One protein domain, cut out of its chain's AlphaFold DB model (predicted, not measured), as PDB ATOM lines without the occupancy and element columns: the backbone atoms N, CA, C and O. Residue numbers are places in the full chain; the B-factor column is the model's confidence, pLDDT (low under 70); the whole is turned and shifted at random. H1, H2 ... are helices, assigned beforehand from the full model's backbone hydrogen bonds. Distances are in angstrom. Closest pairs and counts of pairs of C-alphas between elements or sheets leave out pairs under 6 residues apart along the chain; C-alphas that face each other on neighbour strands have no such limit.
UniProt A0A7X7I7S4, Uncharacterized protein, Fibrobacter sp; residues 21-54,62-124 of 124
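What this domain is: This is residues 21 to 54 and 62 to 124 of the 124 residues of an uncharacterized protein of Fibrobacter sp (UniProt A0A7X7I7S4). H5, the longest helix, runs near the middle; H4 folds back on it and H2 crosses it. H6 lies along H2, H1 packs on H6 and H4, and H3 sits at the edge. The printed part, all helix and compact, has 97 residues with six named helices, H1 to H6, radius of gyration of the C-alphas 12.5 A, spans 33 by 31 by 23 A.

How they stand to each other: H5, residues 85 to 103, and H4, residues 74 to 83, form a hairpin, closest C-alphas Gly 88 and Leu 81, 3.8 A. H6, residues 108 to 123, and H2, residues 38 to 53, run opposite ways at a shallow tilt of 6 degrees. Every helix O i to N i+4 pair is within hydrogen-bond range.

Where its parts are: H1, residues 21 to 31, begins at C-alpha (-16.552, -130.401, -161.520); H6 ends at C-alpha (-24.731, -145.525, -162.978). H3 is residues 63 to 69; H5 is 25.7 A long.

The domain as a whole: Residues 55 to 61 are not printed, a gap of 18.6 A; residues 62 to 63 are under pLDDT 70.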
ATOM      1  N   LEU A  21     -17.258-130.380-162.809       82.12
ATOM      2  CA  LEU A  21     -16.552-130.401-161.520       82.12
ATOM      3  C   LEU A  21     -17.513-130.392-160.324       82.12
ATOM      4  O   LEU A  21     -17.275-131.085-159.330       82.12
ATOM      5  N   LEU A  22     -18.587-129.599-160.388       82.94
ATOM      6  CA  LEU A  22     -19.595-129.553-159.330       82.94
ATOM      7  C   LEU A  22     -20.417-130.842-159.285       82.94
ATOM      8  O   LEU A  22     -20.636-131.369-158.193       82.94
ATOM      9  N   ALA A  23     -20.833-131.365-160.439       88.69
ATOM     10  CA  ALA A  23     -21.536-132.639-160.533       88.69
ATOM     11  C   ALA A  23     -20.674-133.784-159.984       88.69
ATOM     12  O   ALA A  23     -21.132-134.516-159.112       88.69
ATOM     13  N   ASP A  24     -19.403-133.857-160.377       87.94
ATOM     14  CA  ASP A  24     -18.422-134.821-159.877       87.94
ATOM     15  C   ASP A  24     -18.269-134.733-158.360       87.94
ATOM     16  O   ASP A  24     -18.288-135.741-157.657       87.94
ATOM     17  N   THR A  25     -18.161-133.516-157.829       86.81
ATOM     18  CA  THR A  25     -17.999-133.295-156.388       86.81
ATOM     19  C   THR A  25     -19.232-133.753-155.606       86.81
ATOM     20  O   THR A  25     -19.107-134.384-154.553       86.81
ATOM     21  N   VAL A  26     -20.429-133.438-156.106       89.38
ATOM     22  CA  VAL A  26     -21.696-133.853-155.492       89.38
ATOM     23  C   VAL A  26     -21.868-135.366-155.591       89.38
ATOM     24  O   VAL A  26     -22.185-136.004-154.585       89.38
ATOM     25  N   ALA A  27     -21.625-135.943-156.770       91.19
ATOM     26  CA  ALA A  27     -21.733-137.373-157.004       91.19
ATOM     27  C   ALA A  27     -20.777-138.149-156.100       91.19
ATOM     28  O   ALA A  27     -21.217-139.052-155.395       91.19
ATOM     29  N   GLN A  28     -19.503-137.746-156.040       90.56
ATOM     30  CA  GLN A  28     -18.512-138.396-155.190       90.56
ATOM     31  C   GLN A  28     -18.910-138.330-153.715       90.56
ATOM     32  O   GLN A  28     -18.851-139.339-153.023       90.56
ATOM     33  N   ALA A  29     -19.388-137.178-153.231       89.12
ATOM     34  CA  ALA A  29     -19.825-137.054-151.842       89.12
ATOM     35  C   ALA A  29     -20.982-138.007-151.495       89.12
ATOM     36  O   ALA A  29     -21.057-138.485-150.362       89.12
ATOM     37  N   LEU A  30     -21.880-138.263-152.450       90.19
ATOM     38  CA  LEU A  30     -23.004-139.184-152.290       90.19
ATOM     39  C   LEU A  30     -22.580-140.647-152.430       90.19
ATOM     40  O   LEU A  30     -23.045-141.473-151.657       90.19
ATOM     41  N   ILE A  31     -21.668-140.963-153.348       90.25
ATOM     42  CA  ILE A  31     -21.122-142.316-153.534       90.25
ATOM     43  C   ILE A  31     -20.268-142.736-152.329       90.25
ATOM     44  O   ILE A  31     -20.398-143.862-151.856       90.25
ATOM     45  N   ASP A  32     -19.462-141.824-151.778       90.19
ATOM     46  CA  ASP A  32     -18.667-142.050-150.560       90.19
ATOM     47  C   ASP A  32     -19.546-142.390-149.342       90.19
ATOM     48  O   ASP A  32     -19.074-142.921-148.333       90.19
ATOM     49  N   ALA A  33     -20.838-142.065-149.399       88.19
ATOM     50  CA  ALA A  33     -21.807-142.499-148.416       88.19
ATOM     51  C   ALA A  33     -22.340-143.888-148.800       88.19
ATOM     52  O   ALA A  33     -23.392-143.989-149.409       88.19
ATOM     53  N   GLU A  34     -21.665-144.960-148.369       86.19
ATOM     54  CA  GLU A  34     -21.960-146.369-148.733       86.19
ATOM     55  C   GLU A  34     -23.434-146.813-148.611       86.19
ATOM     56  O   GLU A  34     -23.862-147.758-149.265       86.19
ATOM     57  N   TRP A  35     -24.226-146.150-147.765       89.88
ATOM     58  CA  TRP A  35     -25.656-146.428-147.574       89.88
ATOM     59  C   TRP A  35     -26.563-145.749-148.619       89.88
ATOM     60  O   TRP A  35     -27.765-146.005-148.635       89.88
ATOM     61  N   PHE A  36     -26.023-144.860-149.454       91.00
ATOM     62  CA  PHE A  36     -26.729-144.166-150.529       91.00
ATOM     63  C   PHE A  36     -26.797-145.077-151.763       91.00
ATOM     64  O   PHE A  36     -26.016-144.981-152.712       91.00
ATOM     65  N   ASP A  37     -27.723-146.026-151.693       91.94
ATOM     66  CA  ASP A  37     -27.929-147.060-152.702       91.94
ATOM     67  C   ASP A  37     -28.570-146.537-154.007       91.94
ATOM     68  O   ASP A  37     -28.847-145.347-154.193       91.94
ATOM     69  N   ASN A  38     -28.817-147.456-154.943       93.81
ATOM     70  CA  ASN A  38     -29.414-147.131-156.238       93.81
ATOM     71  C   ASN A  38     -30.827-146.550-156.128       93.81
ATOM     72  O   ASN A  38     -31.188-145.714-156.957       93.81
ATOM     73  N   GLU A  39     -31.611-146.933-155.118       93.56
ATOM     74  CA  GLU A  39     -32.929-146.340-154.901       93.56
ATOM     75  C   GLU A  39     -32.775-144.852-154.566       93.56
ATOM     76  O   GLU A  39     -33.390-143.998-155.209       93.56
ATOM     77  N   HIS A  40     -31.883-144.514-153.634       92.75
ATOM     78  CA  HIS A  40     -31.622-143.125-153.262       92.75
ATOM     79  C   HIS A  40     -31.069-142.299-154.430       92.75
ATOM     80  O   HIS A  40     -31.502-141.160-154.629       92.75
ATOM     81  N   LYS A  41     -30.171-142.874-155.242       94.69
ATOM     82  CA  LYS A  41     -29.643-142.241-156.464       94.69
ATOM     83  C   LYS A  41     -30.753-141.903-157.459       94.69
ATOM     84  O   LYS A  41     -30.850-140.761-157.904       94.69
ATOM     85  N   ILE A  42     -31.621-142.868-157.776       95.19
ATOM     86  CA  ILE A  42     -32.751-142.672-158.701       95.19
ATOM     87  C   ILE A  42     -33.676-141.573-158.176       95.19
ATOM     88  O   ILE A  42     -34.036-140.644-158.902       95.19
ATOM     89  N   ARG A  43     -34.028-141.645-156.890       94.31
ATOM     90  CA  ARG A  43     -34.909-140.670-156.245       94.31
ATOM     91  C   ARG A  43     -34.311-139.266-156.236       94.31
ATOM     92  O   ARG A  43     -35.043-138.302-156.459       94.31
ATOM     93  N   PHE A  44     -33.003-139.142-156.009       94.56
ATOM     94  CA  PHE A  44     -32.289-137.873-156.119       94.56
ATOM     95  C   PHE A  44     -32.401-137.294-157.527       94.56
ATOM     96  O   PHE A  44     -32.797-136.142-157.673       94.56
ATOM     97  N   CYS A  45     -32.111-138.096-158.551       95.12
ATOM     98  CA  CYS A  45     -32.158-137.659-159.941       95.12
ATOM     99  C   CYS A  45     -33.557-137.169-160.342       95.12
ATOM    100  O   CYS A  45     -33.697-136.058-160.854       95.12
ATOM    101  N   ILE A  46     -34.595-137.952-160.045       94.12
ATOM    102  CA  ILE A  46     -35.986-137.577-160.334       94.12
ATOM    103  C   ILE A  46     -36.365-136.298-159.580       94.12
ATOM    104  O   ILE A  46     -36.922-135.370-160.163       94.12
ATOM    105  N   GLY A  47     -36.050-136.233-158.283       92.50
ATOM    106  CA  GLY A  47     -36.365-135.073-157.453       92.50
ATOM    107  C   GLY A  47     -35.667-133.802-157.934       92.50
ATOM    108  O   GLY A  47     -36.298-132.752-158.003       92.50
ATOM    109  N   PHE A  48     -34.391-133.899-158.312       93.50
ATOM    110  CA  PHE A  48     -33.632-132.779-158.855       93.50
ATOM    111  C   PHE A  48     -34.270-132.249-160.136       93.50
ATOM    112  O   PHE A  48     -34.551-131.057-160.226       93.50
ATOM    113  N   LEU A  49     -34.552-133.127-161.104       92.81
ATOM    114  CA  LEU A  49     -35.128-132.707-162.378       92.81
ATOM    115  C   LEU A  49     -36.524-132.099-162.194       92.81
ATOM    116  O   LEU A  49     -36.818-131.075-162.803       92.81
ATOM    117  N   ASN A  50     -37.343-132.668-161.305       91.62
ATOM    118  CA  ASN A  50     -38.654-132.117-160.963       91.62
ATOM    119  C   ASN A  50     -38.560-130.684-160.422       91.62
ATOM    120  O   ASN A  50     -39.322-129.826-160.851       91.62
ATOM    121  N   GLU A  51     -37.615-130.397-159.526       89.19
ATOM    122  CA  GLU A  51     -37.381-129.037-159.007       89.19
ATOM    123  C   GLU A  51     -36.743-128.106-160.053       89.19
ATOM    124  O   GLU A  51     -36.890-126.880-159.998       89.19
ATOM    125  N   VAL A  52     -36.035-128.671-161.036       89.69
ATOM    126  CA  VAL A  52     -35.512-127.906-162.167       89.69
ATOM    127  C   VAL A  52     -36.647-127.433-163.079       89.69
ATOM    128  O   VAL A  52     -36.678-126.254-163.426       89.69
ATOM    129  N   VAL A  53     -37.580-128.318-163.440       88.25
ATOM    130  CA  VAL A  53     -38.675-128.019-164.385       88.25
ATOM    131  C   VAL A  53     -39.913-127.405-163.730       88.25
ATOM    132  O   VAL A  53     -40.730-126.798-164.419       88.25
ATOM    133  N   SER A  54     -40.088-127.574-162.419       82.44
ATOM    134  CA  SER A  54     -41.228-127.016-161.695       82.44
ATOM    135  C   SER A  54     -41.116-125.495-161.605       82.44
ATOM    136  O   SER A  54     -40.214-124.961-160.965       82.44
ATOM    137  N   ASP A  62     -40.003-124.494-144.629       64.25
ATOM    138  CA  ASP A  62     -39.728-123.605-143.505       64.25
ATOM    139  C   ASP A  62     -38.424-122.854-143.808       64.25
ATOM    140  O   ASP A  62     -37.306-123.364-143.641       64.25
ATOM    141  N   ASP A  63     -38.597-121.628-144.291       65.88
ATOM    142  CA  ASP A  63     -37.553-120.673-144.643       65.88
ATOM    143  C   ASP A  63     -36.481-120.557-143.552       65.88
ATOM    144  O   ASP A  63     -35.304-120.316-143.834       65.88
ATOM    145  N   HIS A  64     -36.854-120.746-142.284       71.94
ATOM    146  CA  HIS A  64     -35.931-120.642-141.166       71.94
ATOM    147  C   HIS A  64     -35.000-121.859-141.054       71.94
ATOM    148  O   HIS A  64     -33.793-121.704-140.829       71.94
ATOM    149  N   LEU A  65     -35.525-123.071-141.252       71.31
ATOM    150  CA  LEU A  65     -34.720-124.291-141.267       71.31
ATOM    151  C   LEU A  65     -33.801-124.318-142.494       71.31
ATOM    152  O   LEU A  65     -32.606-124.592-142.356       71.31
ATOM    153  N   PHE A  66     -34.308-123.923-143.666       72.62
ATOM    154  CA  PHE A  66     -33.483-123.813-144.869       72.62
ATOM    155  C   PHE A  66     -32.364-122.777-144.707       72.62
ATOM    156  O   PHE A  66     -31.205-123.076-144.992       72.62
ATOM    157  N   LYS A  67     -32.650-121.595-144.136       75.81
ATOM    158  CA  LYS A  67     -31.627-120.573-143.825       75.81
ATOM    159  C   LYS A  67     -30.502-121.094-142.927       75.81
ATOM    160  O   LYS A  67     -29.362-120.648-143.070       75.81
ATOM    161  N   LYS A  68     -30.800-122.017-142.007       76.38
ATOM    162  CA  LYS A  68     -29.787-122.665-141.157       76.38
ATOM    163  C   LYS A  68     -29.000-123.736-141.907       76.38
ATOM    164  O   LYS A  68     -27.796-123.855-141.682       76.38
ATOM    165  N   ILE A  69     -29.667-124.510-142.759       74.19
ATOM    166  CA  ILE A  69     -29.075-125.646-143.475       74.19
ATOM    167  C   ILE A  69     -28.231-125.190-144.664       74.19
ATOM    168  O   ILE A  69     -27.151-125.732-144.850       74.19
ATOM    169  N   LYS A  70     -28.632-124.151-145.404       72.56
ATOM    170  CA  LYS A  70     -27.887-123.658-146.576       72.56
ATOM    171  C   LYS A  70     -26.463-123.177-146.272       72.56
ATOM    172  O   LYS A  70     -25.646-123.062-147.168       72.56
ATOM    173  N   LYS A  71     -26.161-122.888-145.001       76.50
ATOM    174  CA  LYS A  71     -24.812-122.525-144.529       76.50
ATOM    175  C   LYS A  71     -23.966-123.740-144.130       76.50
ATOM    176  O   LYS A  71     -22.861-123.578-143.618       76.50
ATOM    177  N   ARG A  72     -24.511-124.954-144.224       79.94
ATOM    178  CA  ARG A  72     -23.852-126.193-143.803       79.94
ATOM    179  C   ARG A  72     -23.221-126.885-145.013       79.94
ATOM    180  O   ARG A  72     -23.745-126.779-146.114       79.94
ATOM    181  N   PRO A  73     -22.123-127.632-144.814       79.31
ATOM    182  CA  PRO A  73     -21.500-128.390-145.895       79.31
ATOM    183  C   PRO A  73     -22.417-129.521-146.380       79.31
ATOM    184  O   PRO A  73     -23.166-130.085-145.584       79.31
ATOM    185  N   ILE A  74     -22.272-129.950-147.638       80.50
ATOM    186  CA  ILE A  74     -23.069-131.037-148.240       80.50
ATOM    187  C   ILE A  74     -23.091-132.327-147.401       80.50
ATOM    188  O   ILE A  74     -24.133-132.963-147.255       80.50
ATOM    189  N   ARG A  75     -21.980-132.657-146.726       82.38
ATOM    190  CA  ARG A  75     -21.881-133.800-145.794       82.38
ATOM    191  C   ARG A  75     -22.890-133.733-144.644       82.38
ATOM    192  O   ARG A  75     -23.298-134.763-144.113       82.38
ATOM    193  N   PHE A  76     -23.285-132.536-144.213       83.75
ATOM    194  CA  PHE A  76     -24.357-132.372-143.235       83.75
ATOM    195  C   PHE A  76     -25.699-132.830-143.814       83.75
ATOM    196  O   PHE A  76     -26.391-133.608-143.164       83.75
ATOM    197  N   CYS A  77     -26.028-132.413-145.037       80.81
ATOM    198  CA  CYS A  77     -27.268-132.798-145.715       80.81
ATOM    199  C   CYS A  77     -27.316-134.299-146.010       80.81
ATOM    200  O   CYS A  77     -28.345-134.923-145.794       80.81
ATOM    201  N   ILE A  78     -26.185-134.900-146.380       85.69
ATOM    202  CA  ILE A  78     -26.061-136.354-146.556       85.69
ATOM    203  C   ILE A  78     -26.363-137.090-145.240       85.69
ATOM    204  O   ILE A  78     -27.154-138.029-145.208       85.69
ATOM    205  N   ARG A  79     -25.820-136.628-144.106       86.19
ATOM    206  CA  ARG A  79     -26.162-137.202-142.789       86.19
ATOM    207  C   ARG A  79     -27.628-136.994-142.409       86.19
ATOM    208  O   ARG A  79     -28.209-137.863-141.765       86.19
ATOM    209  N   LEU A  80     -28.214-135.855-142.778       84.88
ATOM    210  CA  LEU A  80     -29.627-135.578-142.536       84.88
ATOM    211  C   LEU A  80     -30.513-136.526-143.348       84.88
ATOM    212  O   LEU A  80     -31.442-137.093-142.784       84.88
ATOM    213  N   LEU A  81     -30.173-136.750-144.619       87.50
ATOM    214  CA  LEU A  81     -30.809-137.731-145.494       87.50
ATOM    215  C   LEU A  81     -30.795-139.130-144.876       87.50
ATOM    216  O   LEU A  81     -31.841-139.765-144.819       87.50
ATOM    217  N   LYS A  82     -29.665-139.571-144.309       88.19
ATOM    218  CA  LYS A  82     -29.590-140.874-143.625       88.19
ATOM    219  C   LYS A  82     -30.629-141.024-142.508       88.19
ATOM    220  O   LYS A  82     -31.135-142.112-142.267       88.19
ATOM    221  N   ARG A  83     -30.896-139.939-141.774       87.75
ATOM    222  CA  ARG A  83     -31.792-139.941-140.607       87.75
ATOM    223  C   ARG A  83     -33.251-139.671-140.976       87.75
ATOM    224  O   ARG A  83     -34.144-140.152-140.287       87.75
ATOM    225  N   TYR A  84     -33.475-138.900-142.036       88.50
ATOM    226  CA  TYR A  84     -34.786-138.490-142.531       88.50
ATOM    227  C   TYR A  84     -34.783-138.555-144.068       88.50
ATOM    228  O   TYR A  84     -34.557-137.527-144.706       88.50
ATOM    229  N   PRO A  85     -35.022-139.729-144.680       85.50
ATOM    230  CA  PRO A  85     -34.823-139.935-146.118       85.50
ATOM    231  C   PRO A  85     -35.612-138.961-147.002       85.50
ATOM    232  O   PRO A  85     -35.037-138.250-147.819       85.50
ATOM    233  N   GLU A  86     -36.919-138.825-146.780       84.50
ATOM    234  CA  GLU A  86     -37.762-137.939-147.597       84.50
ATOM    235  C   GLU A  86     -37.359-136.463-147.481       84.50
ATOM    236  O   GLU A  86     -37.187-135.751-148.471       84.50
ATOM    237  N   GLN A  87     -37.214-135.986-146.245       83.62
ATOM    238  CA  GLN A  87     -36.955-134.575-145.960       83.62
ATOM    239  C   GLN A  87     -35.515-134.211-146.306       83.62
ATOM    240  O   GLN A  87     -35.268-133.189-146.937       83.62
ATOM    241  N   GLY A  88     -34.560-135.059-145.930       86.88
ATOM    242  CA  GLY A  88     -33.150-134.862-146.220       86.88
ATOM    243  C   GLY A  88     -32.850-134.897-147.714       86.88
ATOM    244  O   GLY A  88     -32.011-134.116-148.157       86.88
ATOM    245  N   LEU A  89     -33.578-135.699-148.504       88.44
ATOM    246  CA  LEU A  89     -33.448-135.694-149.961       88.44
ATOM    247  C   LEU A  89     -33.890-134.354-150.545       88.44
ATOM    248  O   LEU A  89     -33.149-133.735-151.308       88.44
ATOM    249  N   LYS A  90     -35.058-133.863-150.118       86.56
ATOM    250  CA  LYS A  90     -35.551-132.536-150.508       86.56
ATOM    251  C   LYS A  90     -34.575-131.430-150.106       86.56
ATOM    252  O   LYS A  90     -34.289-130.564-150.928       86.56
ATOM    253  N   PHE A  91     -34.028-131.473-148.885       85.19
ATOM    254  CA  PHE A  91     -33.023-130.510-148.410       85.19
ATOM    255  C   PHE A  91     -31.756-130.530-149.255       85.19
ATOM    256  O   PHE A  91     -31.234-129.472-149.597       85.19
ATOM    257  N   LEU A  92     -31.257-131.722-149.572       88.00
ATOM    258  CA  LEU A  92     -30.065-131.893-150.387       88.00
ATOM    259  C   LEU A  92     -30.274-131.290-151.782       88.00
ATOM    260  O   LEU A  92     -29.454-130.484-152.213       88.00
ATOM    261  N   ILE A  93     -31.391-131.616-152.439       90.56
ATOM    262  CA  ILE A  93     -31.745-131.078-153.761       90.56
ATOM    263  C   ILE A  93     -31.865-129.552-153.711       90.56
ATOM    264  O   ILE A  93     -31.250-128.867-154.522       90.56
ATOM    265  N   HIS A  94     -32.589-129.007-152.730       86.50
ATOM    266  CA  HIS A  94     -32.766-127.560-152.592       86.50
ATOM    267  C   HIS A  94     -31.457-126.827-152.318       86.50
ATOM    268  O   HIS A  94     -31.234-125.746-152.850       86.50
ATOM    269  N   MET A  95     -30.583-127.398-151.491       85.94
ATOM    270  CA  MET A  95     -29.279-126.806-151.214       85.94
ATOM    271  C   MET A  95     -28.410-126.781-152.475       85.94
ATOM    272  O   MET A  95     -27.789-125.761-152.755       85.94
ATOM    273  N   ILE A  96     -28.387-127.875-153.243       89.06
ATOM    274  CA  ILE A  96     -27.638-127.938-154.504       89.06
ATOM    275  C   ILE A  96     -28.215-126.930-155.499       89.06
ATOM    276  O   ILE A  96     -27.466-126.149-156.067       89.06
ATOM    277  N   LEU A  97     -29.537-126.880-155.671       88.00
ATOM    278  CA  LEU A  97     -30.162-125.921-156.581       88.00
ATOM    279  C   LEU A  97     -29.970-124.470-156.146       88.00
ATOM    280  O   LEU A  97     -29.789-123.627-157.015       88.00
ATOM    281  N   HIS A  98     -29.966-124.171-154.846       84.81
ATOM    282  CA  HIS A  98     -29.630-122.840-154.340       84.81
ATOM    283  C   HIS A  98     -28.205-122.445-154.728       84.81
ATOM    284  O   HIS A  98     -27.989-121.345-155.228       84.81
ATOM    285  N   GLU A  99     -27.240-123.350-154.559       84.81
ATOM    286  CA  GLU A  99     -25.862-123.095-154.978       84.81
ATOM    287  C   GLU A  99     -25.785-122.883-156.498       84.81
ATOM    288  O   GLU A  99     -25.260-121.874-156.958       84.81
ATOM    289  N   LEU A 100     -26.379-123.774-157.297       87.62
ATOM    290  CA  LEU A 100     -26.308-123.689-158.757       87.62
ATOM    291  C   LEU A 100     -27.045-122.457-159.313       87.62
ATOM    292  O   LEU A 100     -26.478-121.715-160.112       87.62
ATOM    293  N   ARG A 101     -28.295-122.215-158.903       86.75
ATOM    294  CA  ARG A 101     -29.145-121.132-159.431       86.75
ATOM    295  C   ARG A 101     -28.826-119.782-158.810       86.75
ATOM    296  O   ARG A 101     -28.627-118.821-159.540       86.75
ATOM    297  N   ASP A 102     -28.795-119.705-157.484       82.75
ATOM    298  CA  ASP A 102     -28.802-118.415-156.789       82.75
ATOM    299  C   ASP A 102     -27.384-117.898-156.511       82.75
ATOM    300  O   ASP A 102     -27.177-116.687-156.451       82.75
ATOM    301  N   VAL A 103     -26.405-118.795-156.336       83.12
ATOM    302  CA  VAL A 103     -25.004-118.415-156.082       83.12
ATOM    303  C   VAL A 103     -24.203-118.388-157.384       83.12
ATOM    304  O   VAL A 103     -23.549-117.390-157.685       83.12
ATOM    305  N   GLN A 104     -24.282-119.456-158.182       82.81
ATOM    306  CA  GLN A 104     -23.499-119.610-159.415       82.81
ATOM    307  C   GLN A 104     -24.222-119.098-160.676       82.81
ATOM    308  O   GLN A 104     -23.608-119.038-161.741       82.81
ATOM    309  N   ASN A 105     -25.495-118.688-160.579       86.69
ATOM    310  CA  ASN A 105     -26.305-118.170-161.693       86.69
ATOM    311  C   ASN A 105     -26.412-119.124-162.898       86.69
ATOM    312  O   ASN A 105     -26.422-118.682-164.051       86.69
ATOM    313  N   PHE A 106     -26.492-120.434-162.649       87.81
ATOM    314  CA  PHE A 106     -26.654-121.427-163.710       87.81
ATOM    315  C   PHE A 106     -27.985-121.242-164.437       87.81
ATOM    316  O   PHE A 106     -29.053-121.150-163.825       87.81
ATOM    317  N   LYS A 107     -27.912-121.257-165.769       89.94
ATOM    318  CA  LYS A 107     -29.082-121.292-166.649       89.94
ATOM    319  C   LYS A 107     -29.654-122.702-166.749       89.94
ATOM    320  O   LYS A 107     -29.017-123.680-166.359       89.94
ATOM    321  N   MET A 108     -30.853-122.804-167.316       89.00
ATOM    322  CA  MET A 108     -31.570-124.069-167.473       89.00
ATOM    323  C   MET A 108     -30.720-125.142-168.167       89.00
ATOM    324  O   MET A 108     -30.658-126.272-167.696       89.00
ATOM    325  N   GLU A 109     -30.013-124.781-169.236       90.12
ATOM    326  CA  GLU A 109     -29.170-125.704-169.998       90.12
ATOM    327  C   GLU A 109     -28.047-126.288-169.131       90.12
ATOM    328  O   GLU A 109     -27.796-127.489-169.168       90.12
ATOM    329  N   GLN A 110     -27.437-125.462-168.278       90.94
ATOM    330  CA  GLN A 110     -26.364-125.872-167.368       90.94
ATOM    331  C   GLN A 110     -26.885-126.748-166.220       90.94
ATOM    332  O   GLN A 110     -26.175-127.625-165.736       90.94
ATOM    333  N   LEU A 111     -28.130-126.538-165.778       91.69
ATOM    334  CA  LEU A 111     -28.781-127.403-164.785       91.69
ATOM    335  C   LEU A 111     -29.101-128.785-165.364       91.69
ATOM    336  O   LEU A 111     -28.960-129.790-164.668       91.69
ATOM    337  N   ILE A 112     -29.511-128.843-166.633       92.44
ATOM    338  CA  ILE A 112     -29.727-130.106-167.349       92.44
ATOM    339  C   ILE A 112     -28.390-130.822-167.569       92.44
ATOM    340  O   ILE A 112     -28.301-132.024-167.338       92.44
ATOM    341  N   GLU A 113     -27.338-130.101-167.957       92.12
ATOM    342  CA  GLU A 113     -25.989-130.661-168.097       92.12
ATOM    343  C   GLU A 113     -25.462-131.216-166.764       92.12
ATOM    344  O   GLU A 113     -25.000-132.355-166.717       92.12
ATOM    345  N   PHE A 114     -25.627-130.474-165.662       93.31
ATOM    346  CA  PHE A 114     -25.310-130.952-164.314       93.31
ATOM    347  C   PHE A 114     -26.030-132.267-163.999       93.31
ATOM    348  O   PHE A 114     -25.432-133.210-163.484       93.31
ATOM    349  N   HIS A 115     -27.327-132.336-164.309       94.19
ATOM    350  CA  HIS A 115     -28.139-133.521-164.067       94.19
ATOM    351  C   HIS A 115     -27.660-134.733-164.877       94.19
ATOM    352  O   HIS A 115     -27.552-135.831-164.328       94.19
ATOM    353  N   SER A 116     -27.342-134.530-166.156       92.44
ATOM    354  CA  SER A 116     -26.787-135.570-167.027       92.44
ATOM    355  C   SER A 116     -25.458-136.105-166.496       92.44
ATOM    356  O   SER A 116     -25.269-137.318-166.455       92.44
ATOM    357  N   GLU A 117     -24.572-135.232-166.016       93.19
ATOM    358  CA  GLU A 117     -23.288-135.655-165.449       93.19
ATOM    359  C   GLU A 117     -23.477-136.457-164.149       93.19
ATOM    360  O   GLU A 117     -22.877-137.518-163.980       93.19
ATOM    361  N   ILE A 118     -24.379-136.028-163.253       94.19
ATOM    362  CA  ILE A 118     -24.737-136.805-162.051       94.19
ATOM    363  C   ILE A 118     -25.225-138.211-162.432       94.19
ATOM    364  O   ILE A 118     -24.810-139.192-161.813       94.19
ATOM    365  N   LEU A 119     -26.102-138.320-163.439       94.00
ATOM    366  CA  LEU A 119     -26.613-139.607-163.914       94.00
ATOM    367  C   LEU A 119     -25.479-140.513-164.393       94.00
ATOM    368  O   LEU A 119     -25.420-141.674-163.989       94.00
ATOM    369  N   SER A 120     -24.564-139.976-165.202       92.38
ATOM    370  CA  SER A 120     -23.385-140.704-165.659       92.38
ATOM    371  C   SER A 120     -22.557-141.212-164.481       92.38
ATOM    372  O   SER A 120     -22.248-142.393-164.432       92.38
ATOM    373  N   ARG A 121     -22.275-140.379-163.476       91.00
ATOM    374  CA  ARG A 121     -21.479-140.790-162.305       91.00
ATOM    375  C   ARG A 121     -22.162-141.801-161.392       91.00
ATOM    376  O   ARG A 121     -21.490-142.552-160.695       91.00
ATOM    377  N   PHE A 122     -23.488-141.798-161.326       93.25
ATOM    378  CA  PHE A 122     -24.229-142.705-160.451       93.25
ATOM    379  C   PHE A 122     -24.332-144.131-160.980       93.25
ATOM    380  O   PHE A 122     -24.453-145.053-160.159       93.25
ATOM    381  N   PHE A 123     -24.323-144.291-162.305       91.12
ATOM    382  CA  PHE A 123     -24.731-145.525-162.978       91.12
ATOM    383  C   PHE A 123     -23.745-146.041-164.042       91.12
ATOM    384  O   PHE A 123     -24.027-147.082-164.637       91.12
ATOM    385  N   LEU A 124     -22.613-145.362-164.266       80.81
ATOM    386  CA  LEU A 124     -21.470-145.846-165.056       80.81
ATOM    387  C   LEU A 124     -20.263-146.079-164.144       80.81
ATOM    388  O   LEU A 124     -19.564-147.088-164.375       80.81
TER     389      LEU A 124